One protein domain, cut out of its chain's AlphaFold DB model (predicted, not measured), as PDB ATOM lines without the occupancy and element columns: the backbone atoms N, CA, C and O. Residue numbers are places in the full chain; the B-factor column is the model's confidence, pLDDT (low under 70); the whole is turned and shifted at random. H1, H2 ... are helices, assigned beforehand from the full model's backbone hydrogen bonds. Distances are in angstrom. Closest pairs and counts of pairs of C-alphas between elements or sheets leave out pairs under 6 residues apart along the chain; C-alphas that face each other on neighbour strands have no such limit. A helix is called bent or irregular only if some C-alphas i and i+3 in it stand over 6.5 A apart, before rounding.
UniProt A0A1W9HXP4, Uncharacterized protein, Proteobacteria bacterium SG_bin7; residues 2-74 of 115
ATOM      1  N   SER A   2     -35.287   5.067 -52.753       68.38
ATOM      2  CA  SER A   2     -35.777   4.795 -51.380       68.38
ATOM      3  C   SER A   2     -37.196   5.326 -51.084       68.38
ATOM      4  O   SER A   2     -38.045   4.593 -50.588       68.38
ATOM      5  N   PHE A   3     -37.514   6.562 -51.488       70.56
ATOM      6  CA  PHE A   3     -38.835   7.156 -51.220       70.56
ATOM      7  C   PHE A   3     -39.988   6.463 -51.958       70.56
ATOM      8  O   PHE A   3     -41.066   6.301 -51.397       70.56
ATOM      9  N   VAL A   4     -39.747   5.982 -53.183       75.06
ATOM     10  CA  VAL A   4     -40.742   5.224 -53.965       75.06
ATOM     11  C   VAL A   4     -41.041   3.890 -53.284       75.06
ATOM     12  O   VAL A   4     -42.201   3.501 -53.177       75.06
ATOM     13  N   ALA A   5     -40.011   3.223 -52.754       76.31
ATOM     14  CA  ALA A   5     -40.176   1.995 -51.985       76.31
ATOM     15  C   ALA A   5     -40.970   2.232 -50.687       76.31
ATOM     16  O   ALA A   5     -41.836   1.428 -50.358       76.31
ATOM     17  N   ALA A   6     -40.752   3.353 -49.990       74.38
ATOM     18  CA  ALA A   6     -41.532   3.718 -48.804       74.38
ATOM     19  C   ALA A   6     -43.018   3.980 -49.127       74.38
ATOM     20  O   ALA A   6     -43.901   3.524 -48.398       74.38
ATOM     21  N   GLY A   7     -43.306   4.655 -50.245       76.44
ATOM     22  CA  GLY A   7     -44.675   4.840 -50.751       76.44
ATOM     23  C   GLY A   7     -45.352   3.519 -51.138       76.44
ATOM     24  O   GLY A   7     -46.504   3.278 -50.787       76.44
ATOM     25  N   ALA A   8     -44.618   2.619 -51.797       77.81
ATOM     26  CA  ALA A   8     -45.115   1.292 -52.159       77.81
ATOM     27  C   ALA A   8     -45.367   0.405 -50.927       77.81
ATOM     28  O   ALA A   8     -46.392  -0.269 -50.850       77.81
ATOM     29  N   LEU A   9     -44.468   0.439 -49.936       77.00
ATOM     30  CA  LEU A   9     -44.624  -0.288 -48.674       77.00
ATOM     31  C   LEU A   9     -45.811   0.224 -47.867       77.00
ATOM     32  O   LEU A   9     -46.564  -0.576 -47.327       77.00
ATOM     33  N   THR A  10     -46.014   1.538 -47.801       76.44
ATOM     34  CA  THR A  10     -47.179   2.100 -47.104       76.44
ATOM     35  C   THR A  10     -48.481   1.760 -47.818       76.44
ATOM     36  O   THR A  10     -49.419   1.338 -47.148       76.44
ATOM     37  N   ALA A  11     -48.532   1.820 -49.153       77.25
ATOM     38  CA  ALA A  11     -49.684   1.328 -49.914       77.25
ATOM     39  C   ALA A  11     -49.977  -0.155 -49.615       77.25
ATOM     40  O   ALA A  11     -51.120  -0.518 -49.337       77.25
ATOM     41  N   PHE A  12     -48.935  -0.993 -49.601       78.88
ATOM     42  CA  PHE A  12     -49.039  -2.421 -49.310       78.88
ATOM     43  C   PHE A  12     -49.519  -2.696 -47.876       78.88
ATOM     44  O   PHE A  12     -50.464  -3.458 -47.670       78.88
ATOM     45  N   VAL A  13     -48.934  -2.029 -46.879       78.50
ATOM     46  CA  VAL A  13     -49.329  -2.159 -45.468       78.50
ATOM     47  C   VAL A  13     -50.774  -1.710 -45.262       78.50
ATOM     48  O   VAL A  13     -51.523  -2.391 -44.567       78.50
ATOM     49  N   VAL A  14     -51.200  -0.616 -45.898       75.06
ATOM     50  CA  VAL A  14     -52.590  -0.146 -45.811       75.06
ATOM     51  C   VAL A  14     -53.553  -1.154 -46.441       75.06
ATOM     52  O   VAL A  14     -54.581  -1.447 -45.833       75.06
ATOM     53  N   SER A  15     -53.222  -1.746 -47.596       71.81
ATOM     54  CA  SER A  15     -54.060  -2.808 -48.179       71.81
ATOM     55  C   SER A  15     -54.170  -4.038 -47.271       71.81
ATOM     56  O   SER A  15     -55.264  -4.558 -47.072       71.81
ATOM     57  N   LEU A  16     -53.066  -4.437 -46.634       74.75
ATOM     58  CA  LEU A  16     -53.018  -5.600 -45.746       74.75
ATOM     59  C   LEU A  16     -53.824  -5.352 -44.462       74.75
ATOM     60  O   LEU A  16     -54.594  -6.208 -44.030       74.75
ATOM     61  N   LEU A  17     -53.720  -4.150 -43.887       75.56
ATOM     62  CA  LEU A  17     -54.534  -3.741 -42.742       75.56
ATOM     63  C   LEU A  17     -56.025  -3.705 -43.081       75.56
ATOM     64  O   LEU A  17     -56.833  -4.121 -42.253       75.56
ATOM     65  N   MET A  18     -56.401  -3.247 -44.279       67.88
ATOM     66  CA  MET A  18     -57.801  -3.259 -44.712       67.88
ATOM     67  C   MET A  18     -58.346  -4.684 -44.857       67.88
ATOM     68  O   MET A  18     -59.473  -4.934 -44.435       67.88
ATOM     69  N   ASP A  19     -57.565  -5.619 -45.401       71.06
ATOM     70  CA  ASP A  19     -57.984  -7.020 -45.541       71.06
ATOM     71  C   ASP A  19     -58.091  -7.728 -44.173       71.06
ATOM     72  O   ASP A  19     -59.071  -8.430 -43.911       71.06
ATOM     73  N   VAL A  20     -57.151  -7.484 -43.251       73.62
ATOM     74  CA  VAL A  20     -57.204  -8.036 -41.882       73.62
ATOM     75  C   VAL A  20     -58.368  -7.434 -41.092       73.62
ATOM     76  O   VAL A  20     -59.129  -8.169 -40.461       73.62
ATOM     77  N   ALA A  21     -58.577  -6.119 -41.168       67.06
ATOM     78  CA  ALA A  21     -59.695  -5.455 -40.502       67.06
ATOM     79  C   ALA A  21     -61.055  -5.930 -41.036       67.06
ATOM     80  O   ALA A  21     -61.985  -6.115 -40.252       67.06
ATOM     81  N   ALA A  22     -61.167  -6.182 -42.341       63.66
ATOM     82  CA  ALA A  22     -62.375  -6.736 -42.942       63.66
ATOM     83  C   ALA A  22     -62.651  -8.184 -42.521       63.66
ATOM     84  O   ALA A  22     -63.810  -8.549 -42.325       63.66
ATOM     85  N   SER A  23     -61.600  -8.989 -42.325       65.25
ATOM     86  CA  SER A  23     -61.734 -10.345 -41.775       65.25
ATOM     87  C   SER A  23     -62.116 -10.364 -40.288       65.25
ATOM     88  O   SER A  23     -62.808 -11.278 -39.848       65.25
ATOM     89  N   ALA A  24     -61.709  -9.347 -39.520       70.31
ATOM     90  CA  ALA A  24     -61.979  -9.243 -38.086       70.31
ATOM     91  C   ALA A  24     -63.334  -8.579 -37.770       70.31
ATOM     92  O   ALA A  24     -63.968  -8.916 -36.770       70.31
ATOM     93  N   PHE A  25     -63.803  -7.657 -38.617       60.28
ATOM     94  CA  PHE A  25     -65.048  -6.913 -38.421       60.28
ATOM     95  C   PHE A  25     -65.958  -7.025 -39.655       60.28
ATOM     96  O   PHE A  25     -65.789  -6.306 -40.638       60.28
ATOM     97  N   GLY A  26     -67.009  -7.850 -39.578       59.00
ATOM     98  CA  GLY A  26     -67.993  -8.025 -40.663       59.00
ATOM     99  C   GLY A  26     -68.739  -6.745 -41.097       59.00
ATOM    100  O   GLY A  26     -69.339  -6.712 -42.167       59.00
ATOM    101  N   VAL A  27     -68.669  -5.664 -40.310       55.66
ATOM    102  CA  VAL A  27     -69.198  -4.328 -40.658       55.66
ATOM    103  C   VAL A  27     -68.340  -3.633 -41.729       55.66
ATOM    104  O   VAL A  27     -68.872  -2.901 -42.562       55.66
ATOM    105  N   VAL A  28     -67.030  -3.904 -41.762       53.41
ATOM    106  CA  VAL A  28     -66.087  -3.353 -42.754       53.41
ATOM    107  C   VAL A  28     -66.223  -4.070 -44.105       53.41
ATOM    108  O   VAL A  28     -66.061  -3.441 -45.151       53.41
ATOM    109  N   ALA A  29     -66.630  -5.344 -44.099       53.81
ATOM    110  CA  ALA A  29     -66.869  -6.125 -45.313       53.81
ATOM    111  C   ALA A  29     -67.945  -5.502 -46.225       53.81
ATOM    112  O   ALA A  29     -67.803  -5.517 -47.444       53.81
ATOM    113  N   ARG A  30     -68.986  -4.866 -45.658       56.47
ATOM    114  CA  ARG A  30     -70.040  -4.205 -46.453       56.47
ATOM    115  C   ARG A  30     -69.615  -2.892 -47.110       56.47
ATOM    116  O   ARG A  30     -70.225  -2.503 -48.099       56.47
ATOM    117  N   MET A  31     -68.593  -2.207 -46.594       52.09
ATOM    118  CA  MET A  31     -68.045  -1.006 -47.243       52.09
ATOM    119  C   MET A  31     -66.974  -1.338 -48.298       52.09
ATOM    120  O   MET A  31     -66.652  -0.491 -49.128       52.09
ATOM    121  N   GLN A  32     -66.443  -2.567 -48.298       50.97
ATOM    122  CA  GLN A  32     -65.436  -3.040 -49.257       50.97
ATOM    123  C   GLN A  32     -65.997  -3.501 -50.614       50.97
ATOM    124  O   GLN A  32     -65.210  -3.667 -51.546       50.97
ATOM    125  N   ASP A  33     -67.316  -3.670 -50.762       56.50
ATOM    126  CA  ASP A  33     -67.940  -4.099 -52.030       56.50
ATOM    127  C   ASP A  33     -67.792  -3.065 -53.163       56.50
ATOM    128  O   ASP A  33     -67.910  -3.385 -54.349       56.50
ATOM    129  N   VAL A  34     -67.464  -1.813 -52.831       60.94
ATOM    130  CA  VAL A  34     -67.135  -0.798 -53.833       60.94
ATOM    131  C   VAL A  34     -65.676  -0.996 -54.249       60.94
ATOM    132  O   VAL A  34     -64.753  -0.570 -53.556       60.94
ATOM    133  N   GLN A  35     -65.452  -1.632 -55.405       58.44
ATOM    134  CA  GLN A  35     -64.118  -1.962 -55.952       58.44
ATOM    135  C   GLN A  35     -63.140  -0.769 -55.967       58.44
ATOM    136  O   GLN A  35     -61.929  -0.942 -55.796       58.44
ATOM    137  N   VAL A  36     -63.685   0.442 -56.115       64.62
ATOM    138  CA  VAL A  36     -62.969   1.725 -56.079       64.62
ATOM    139  C   VAL A  36     -62.410   2.036 -54.687       64.62
ATOM    140  O   VAL A  36     -61.312   2.569 -54.584       64.62
ATOM    141  N   PHE A  37     -63.108   1.675 -53.609       63.31
ATOM    142  CA  PHE A  37     -62.659   1.941 -52.241       63.31
ATOM    143  C   PHE A  37     -61.571   0.955 -51.795       63.31
ATOM    144  O   PHE A  37     -60.619   1.352 -51.124       63.31
ATOM    145  N   ARG A  38     -61.660  -0.310 -52.238       60.34
ATOM    146  CA  ARG A  38     -60.671  -1.356 -51.924       60.34
ATOM    147  C   ARG A  38     -59.292  -1.087 -52.533       60.34
ATOM    148  O   ARG A  38     -58.288  -1.349 -51.885       60.34
ATOM    149  N   HIS A  39     -59.237  -0.547 -53.752       66.19
ATOM    150  CA  HIS A  39     -57.970  -0.286 -54.451       66.19
ATOM    151  C   HIS A  39     -57.570   1.195 -54.440       66.19
ATOM    152  O   HIS A  39     -56.386   1.512 -54.388       66.19
ATOM    153  N   GLY A  40     -58.535   2.118 -54.461       71.69
ATOM    154  CA  GLY A  40     -58.269   3.553 -54.555       71.69
ATOM    155  C   GLY A  40     -57.746   4.160 -53.258       71.69
ATOM    156  O   GLY A  40     -56.827   4.971 -53.301       71.69
ATOM    157  N   LEU A  41     -58.275   3.743 -52.104       75.62
ATOM    158  CA  LEU A  41     -57.846   4.260 -50.802       75.62
ATOM    159  C   LEU A  41     -56.369   3.937 -50.479       75.62
ATOM    160  O   LEU A  41     -55.630   4.876 -50.169       75.62
ATOM    161  N   PRO A  42     -55.885   2.679 -50.590       74.19
ATOM    162  CA  PRO A  42     -54.479   2.369 -50.316       74.19
ATOM    163  C   PRO A  42     -53.522   3.022 -51.320       74.19
ATOM    164  O   PRO A  42     -52.457   3.494 -50.926       74.19
ATOM    165  N   VAL A  43     -53.907   3.118 -52.597       77.88
ATOM    166  CA  VAL A  43     -53.080   3.769 -53.628       77.88
ATOM    167  C   VAL A  43     -53.029   5.286 -53.425       77.88
ATOM    168  O   VAL A  43     -51.951   5.873 -53.505       77.88
ATOM    169  N   ALA A  44     -54.154   5.930 -53.102       79.69
ATOM    170  CA  ALA A  44     -54.199   7.364 -52.822       79.69
ATOM    171  C   ALA A  44     -53.403   7.722 -51.561       79.69
ATOM    172  O   ALA A  44     -52.645   8.689 -51.577       79.69
ATOM    173  N   LEU A  45     -53.518   6.925 -50.493       77.44
ATOM    174  CA  LEU A  45     -52.720   7.108 -49.279       77.44
ATOM    175  C   LEU A  45     -51.229   6.874 -49.542       77.44
ATOM    176  O   LEU A  45     -50.414   7.675 -49.095       77.44
ATOM    177  N   GLY A  46     -50.868   5.848 -50.316       76.00
ATOM    178  CA  GLY A  46     -49.480   5.610 -50.724       76.00
ATOM    179  C   GLY A  46     -48.890   6.761 -51.542       76.00
ATOM    180  O   GLY A  46     -47.772   7.196 -51.272       76.00
ATOM    181  N   LEU A  47     -49.652   7.314 -52.493       79.12
ATOM    182  CA  LEU A  47     -49.249   8.488 -53.279       79.12
ATOM    183  C   LEU A  47     -49.144   9.757 -52.427       79.12
ATOM    184  O   LEU A  47     -48.216  10.546 -52.610       79.12
ATOM    185  N   LEU A  48     -50.063   9.946 -51.481       82.19
ATOM    186  CA  LEU A  48     -50.048  11.067 -50.545       82.19
ATOM    187  C   LEU A  48     -48.809  10.988 -49.646       82.19
ATOM    188  O   LEU A  48     -48.064  11.962 -49.542       82.19
ATOM    189  N   VAL A  49     -48.544   9.823 -49.050       76.94
ATOM    190  CA  VAL A  49     -47.356   9.584 -48.221       76.94
ATOM    191  C   VAL A  49     -46.080   9.753 -49.044       76.94
ATOM    192  O   VAL A  49     -45.160  10.433 -48.595       76.94
ATOM    193  N   PHE A  50     -46.037   9.222 -50.267       77.75
ATOM    194  CA  PHE A  50     -44.914   9.412 -51.186       77.75
ATOM    195  C   PHE A  50     -44.645  10.898 -51.466       77.75
ATOM    196  O   PHE A  50     -43.508  11.357 -51.338       77.75
ATOM    197  N   GLY A  51     -45.691  11.667 -51.779       79.44
ATOM    198  CA  GLY A  51     -45.587  13.106 -52.001       79.44
ATOM    199  C   GLY A  51     -45.110  13.849 -50.753       79.44
ATOM    200  O   GLY A  51     -44.140  14.602 -50.815       79.44
ATOM    201  N   LEU A  52     -45.735  13.604 -49.599       80.69
ATOM    202  CA  LEU A  52     -45.348  14.254 -48.344       80.69
ATOM    203  C   LEU A  52     -43.900  13.951 -47.956       80.69
ATOM    204  O   LEU A  52     -43.197  14.864 -47.533       80.69
ATOM    205  N   LEU A  53     -43.439  12.710 -48.115       77.38
ATOM    206  CA  LEU A  53     -42.057  12.343 -47.807       77.38
ATOM    207  C   LEU A  53     -41.064  13.022 -48.761       77.38
ATOM    208  O   LEU A  53     -40.028  13.491 -48.299       77.38
ATOM    209  N   GLN A  54     -41.384  13.143 -50.055       73.69
ATOM    210  CA  GLN A  54     -40.475  13.736 -51.043       73.69
ATOM    211  C   GLN A  54     -40.351  15.264 -50.919       73.69
ATOM    212  O   GLN A  54     -39.279  15.819 -51.165       73.69
ATOM    213  N   PHE A  55     -41.427  15.956 -50.531       77.19
ATOM    214  CA  PHE A  55     -41.439  17.423 -50.430       77.19
ATOM    215  C   PHE A  55     -41.029  17.958 -49.051       77.19
ATOM    216  O   PHE A  55     -40.900  19.172 -48.880       77.19
ATOM    217  N   ARG A  56     -40.812  17.093 -48.051       81.75
ATOM    218  CA  ARG A  56     -40.388  17.513 -46.708       81.75
ATOM    219  C   ARG A  56     -38.857  17.536 -46.606       81.75
ATOM    220  O   ARG A  56     -38.246  16.473 -46.535       81.75
ATOM    221  N   PRO A  57     -38.219  18.721 -46.491       78.12
ATOM    222  CA  PRO A  57     -36.756  18.821 -46.449       78.12
ATOM    223  C   PRO A  57     -36.147  18.109 -45.232       78.12
ATOM    224  O   PRO A  57     -35.047  17.580 -45.323       78.12
ATOM    225  N   VAL A  58     -36.892  18.020 -44.123       83.88
ATOM    226  CA  VAL A  58     -36.490  17.303 -42.899       83.88
ATOM    227  C   VAL A  58     -36.195  15.826 -43.175       83.88
ATOM    228  O   VAL A  58     -35.227  15.285 -42.653       83.88
ATOM    229  N   VAL A  59     -37.006  15.176 -44.013       82.81
ATOM    230  CA  VAL A  59     -36.858  13.744 -44.314       82.81
ATOM    231  C   VAL A  59     -35.631  13.500 -45.193       82.81
ATOM    232  O   VAL A  59     -34.919  12.521 -44.991       82.81
ATOM    233  N   ASN A  60     -35.348  14.407 -46.130       82.44
ATOM    234  CA  ASN A  60     -34.164  14.309 -46.984       82.44
ATOM    235  C   ASN A  60     -32.872  14.494 -46.175       82.44
ATOM    236  O   ASN A  60     -31.950  13.701 -46.330       82.44
ATOM    237  N   ILE A  61     -32.843  15.468 -45.258       86.25
ATOM    238  CA  ILE A  61     -31.699  15.681 -44.355       86.25
ATOM    239  C   ILE A  61     -31.463  14.441 -43.483       86.25
ATOM    240  O   ILE A  61     -30.332  13.977 -43.369       86.25
ATOM    241  N   TRP A  62     -32.531  13.864 -42.921       86.19
ATOM    242  CA  TRP A  62     -32.438  12.630 -42.139       86.19
ATOM    243  C   TRP A  62     -31.907  11.451 -42.967       86.19
ATOM    244  O   TRP A  62     -31.067  10.688 -42.498       86.19
ATOM    245  N   ALA A  63     -32.365  11.299 -44.213       85.50
ATOM    246  CA  ALA A  63     -31.889  10.230 -45.086       85.50
ATOM    247  C   ALA A  63     -30.385  10.367 -45.381       85.50
ATOM    248  O   ALA A  63     -29.661   9.370 -45.325       85.50
ATOM    249  N   ASP A  64     -29.910  11.588 -45.636       87.88
ATOM    250  CA  ASP A  64     -28.487  11.866 -45.841       87.88
ATOM    251  C   ASP A  64     -27.662  11.593 -44.571       87.88
ATOM    252  O   ASP A  64     -26.572  11.016 -44.653       87.88
ATOM    253  N   GLU A  65     -28.197  11.919 -43.390       89.25
ATOM    254  CA  GLU A  65     -27.581  11.601 -42.097       89.25
ATOM    255  C   GLU A  65     -27.445  10.086 -41.893       89.25
ATOM    256  O   GLU A  65     -26.349   9.610 -41.590       89.25
ATOM    257  N   VAL A  66     -28.494   9.305 -42.167       89.31
ATOM    258  CA  VAL A  66     -28.448   7.833 -42.095       89.31
ATOM    259  C   VAL A  66     -27.398   7.261 -43.047       89.31
ATOM    260  O   VAL A  66     -26.634   6.375 -42.660       89.31
ATOM    261  N   VAL A  67     -27.302   7.772 -44.280       89.12
ATOM    262  CA  VAL A  67     -26.245   7.350 -45.215       89.12
ATOM    263  C   VAL A  67     -24.858   7.698 -44.668       89.12
ATOM    264  O   VAL A  67     -23.925   6.902 -44.806       89.12
ATOM    265  N   SER A  68     -24.710   8.860 -44.031       91.25
ATOM    266  CA  SER A  68     -23.450   9.279 -43.414       91.25
ATOM    267  C   SER A  68     -23.051   8.393 -42.228       91.25
ATOM    268  O   SER A  68     -21.877   8.045 -42.109       91.25
ATOM    269  N   GLU A  69     -24.010   7.955 -41.407       92.06
ATOM    270  CA  GLU A  69     -23.778   7.060 -40.268       92.06
ATOM    271  C   GLU A  69     -23.457   5.634 -40.720       92.06
ATOM    272  O   GLU A  69     -22.503   5.027 -40.233       92.06
ATOM    273  N   ILE A  70     -24.166   5.114 -41.726       89.69
ATOM    274  CA  ILE A  70     -23.874   3.787 -42.291       89.69
ATOM    275  C   ILE A  70     -22.451   3.736 -42.861       89.69
ATOM    276  O   ILE A  70     -21.782   2.711 -42.751       89.69
ATOM    277  N   ARG A  71     -21.939   4.841 -43.418       88.06
ATOM    278  CA  ARG A  71     -20.541   4.916 -43.882       88.06
ATOM    279  C   ARG A  71     -19.514   4.832 -42.753       88.06
ATOM    280  O   ARG A  71     -18.373   4.469 -43.028       88.06
ATOM    281  N   LYS A  72     -19.889   5.160 -41.514       90.88
ATOM    282  CA  LYS A  72     -19.018   5.023 -40.334       90.88
ATOM    283  C   LYS A  72     -19.000   3.596 -39.789       90.88
ATOM    284  O   LYS A  72     -18.120   3.268 -38.998       90.88
ATOM    285  N   VAL A  73     -19.944   2.743 -40.201       91.12
ATOM    286  CA  VAL A  73     -19.976   1.336 -39.796       91.12
ATOM    287  C   VAL A  73     -18.779   0.619 -40.412       91.12
ATOM    288  O   VAL A  73     -18.730   0.337 -41.609       91.12
ATOM    289  N   VAL A  74     -17.790   0.324 -39.569       84.56
ATOM    290  CA  VAL A  74     -16.651  -0.509 -39.943       84.56
ATOM    291  C   VAL A  74     -17.127  -1.953 -39.983       84.56
ATOM    292  O   VAL A  74     -17.550  -2.511 -38.971       84.56
TER     293      VAL A  74
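AT A GLANCE: This is residues 2 to 74 of the 115 residues of an uncharacterized protein of Proteobacteria bacterium SG_bin7 (UniProt A0A1W9HXP4). Two long helices, H1 and H3, run side by side in opposite ways, and at one end a turn holding the very short helix H2 leads from the one to the other. At the far end of H3 the chain turns a corner into H4, an arm of which residues 64 to 70, with residues 71 to 74 after them, stick out free of the rest. The printed part has 73 residues with four named helices in the order H1, H2, H3, H4 and no named strand, and its class is all helix. It is only just loose, close to extended, with a radius of gyration of the C-alphas of 16.8 A. The outline is only just flat, spanning 52 by 26 by 14 A.

IN THESE COORDINATES: Find C-alpha 2 at (-35.777, 4.795, -51.380); from there H1, residues 2 to 24, runs 32.6 A to C-alpha 24 at (-61.979, -9.243, -38.086). After Phe 25 comes H2, residues 26 to 29. Look next at C-alpha 35 at (-64.118, -1.962, -55.952), where H3, residues 35 to 55, begins its 30.3 A. H3 is neither bent nor irregular, but only just: C-alphas 38 and 41 are 6.4 A apart. After Arg 56, H4 takes residues 57 to 70 over 20.2 A and ends with C-alpha 70 at (-23.874, 3.787, -42.291).

HOW THE PARTS SIT: Begin with H1 and H3, which touch with 26 pairs of C-alphas within 8 A. Their closest C-alphas are those of Ala 11 and Gly 46, 4.4 A apart. They run opposite ways at a shallow tilt of 33 degrees, only just short of steep. With its residues 21 to 23 alone, H1 touches H2 only at the corner by their link; the closest C-alphas, those of Ala 22 and Val 28, are 5.0 A apart. H2 and H3 are apart. At the other end of H3, you find H4 close but not clearly touching it, with the C-alphas of Leu 53 and Val 59 closest at 6.4 A. The lines of H3 and H4 are about perpendicular, at 75 degrees. H4 is apart from H1 and from H2. In H1 and H4 every O i to N i+4 pair is within hydrogen-bond range, in H3 16 of 17 are, and H2 is too short for such a pair.

THE WHOLE: The two C-alphas farthest apart are those of Arg 30 and Val 74, at 53.9 A. Without residues 64 to 74, which stand free, the body spans 43 by 20 by 15 A. The printed part has no cut, and the three links between the helices are tight. Read the B-factor column for the model's confidence: the mean pLDDT of the printed part is 74.5, and it is under 70 at residue 2, residue 18, residues 21 to 23 and residues 25 to 39.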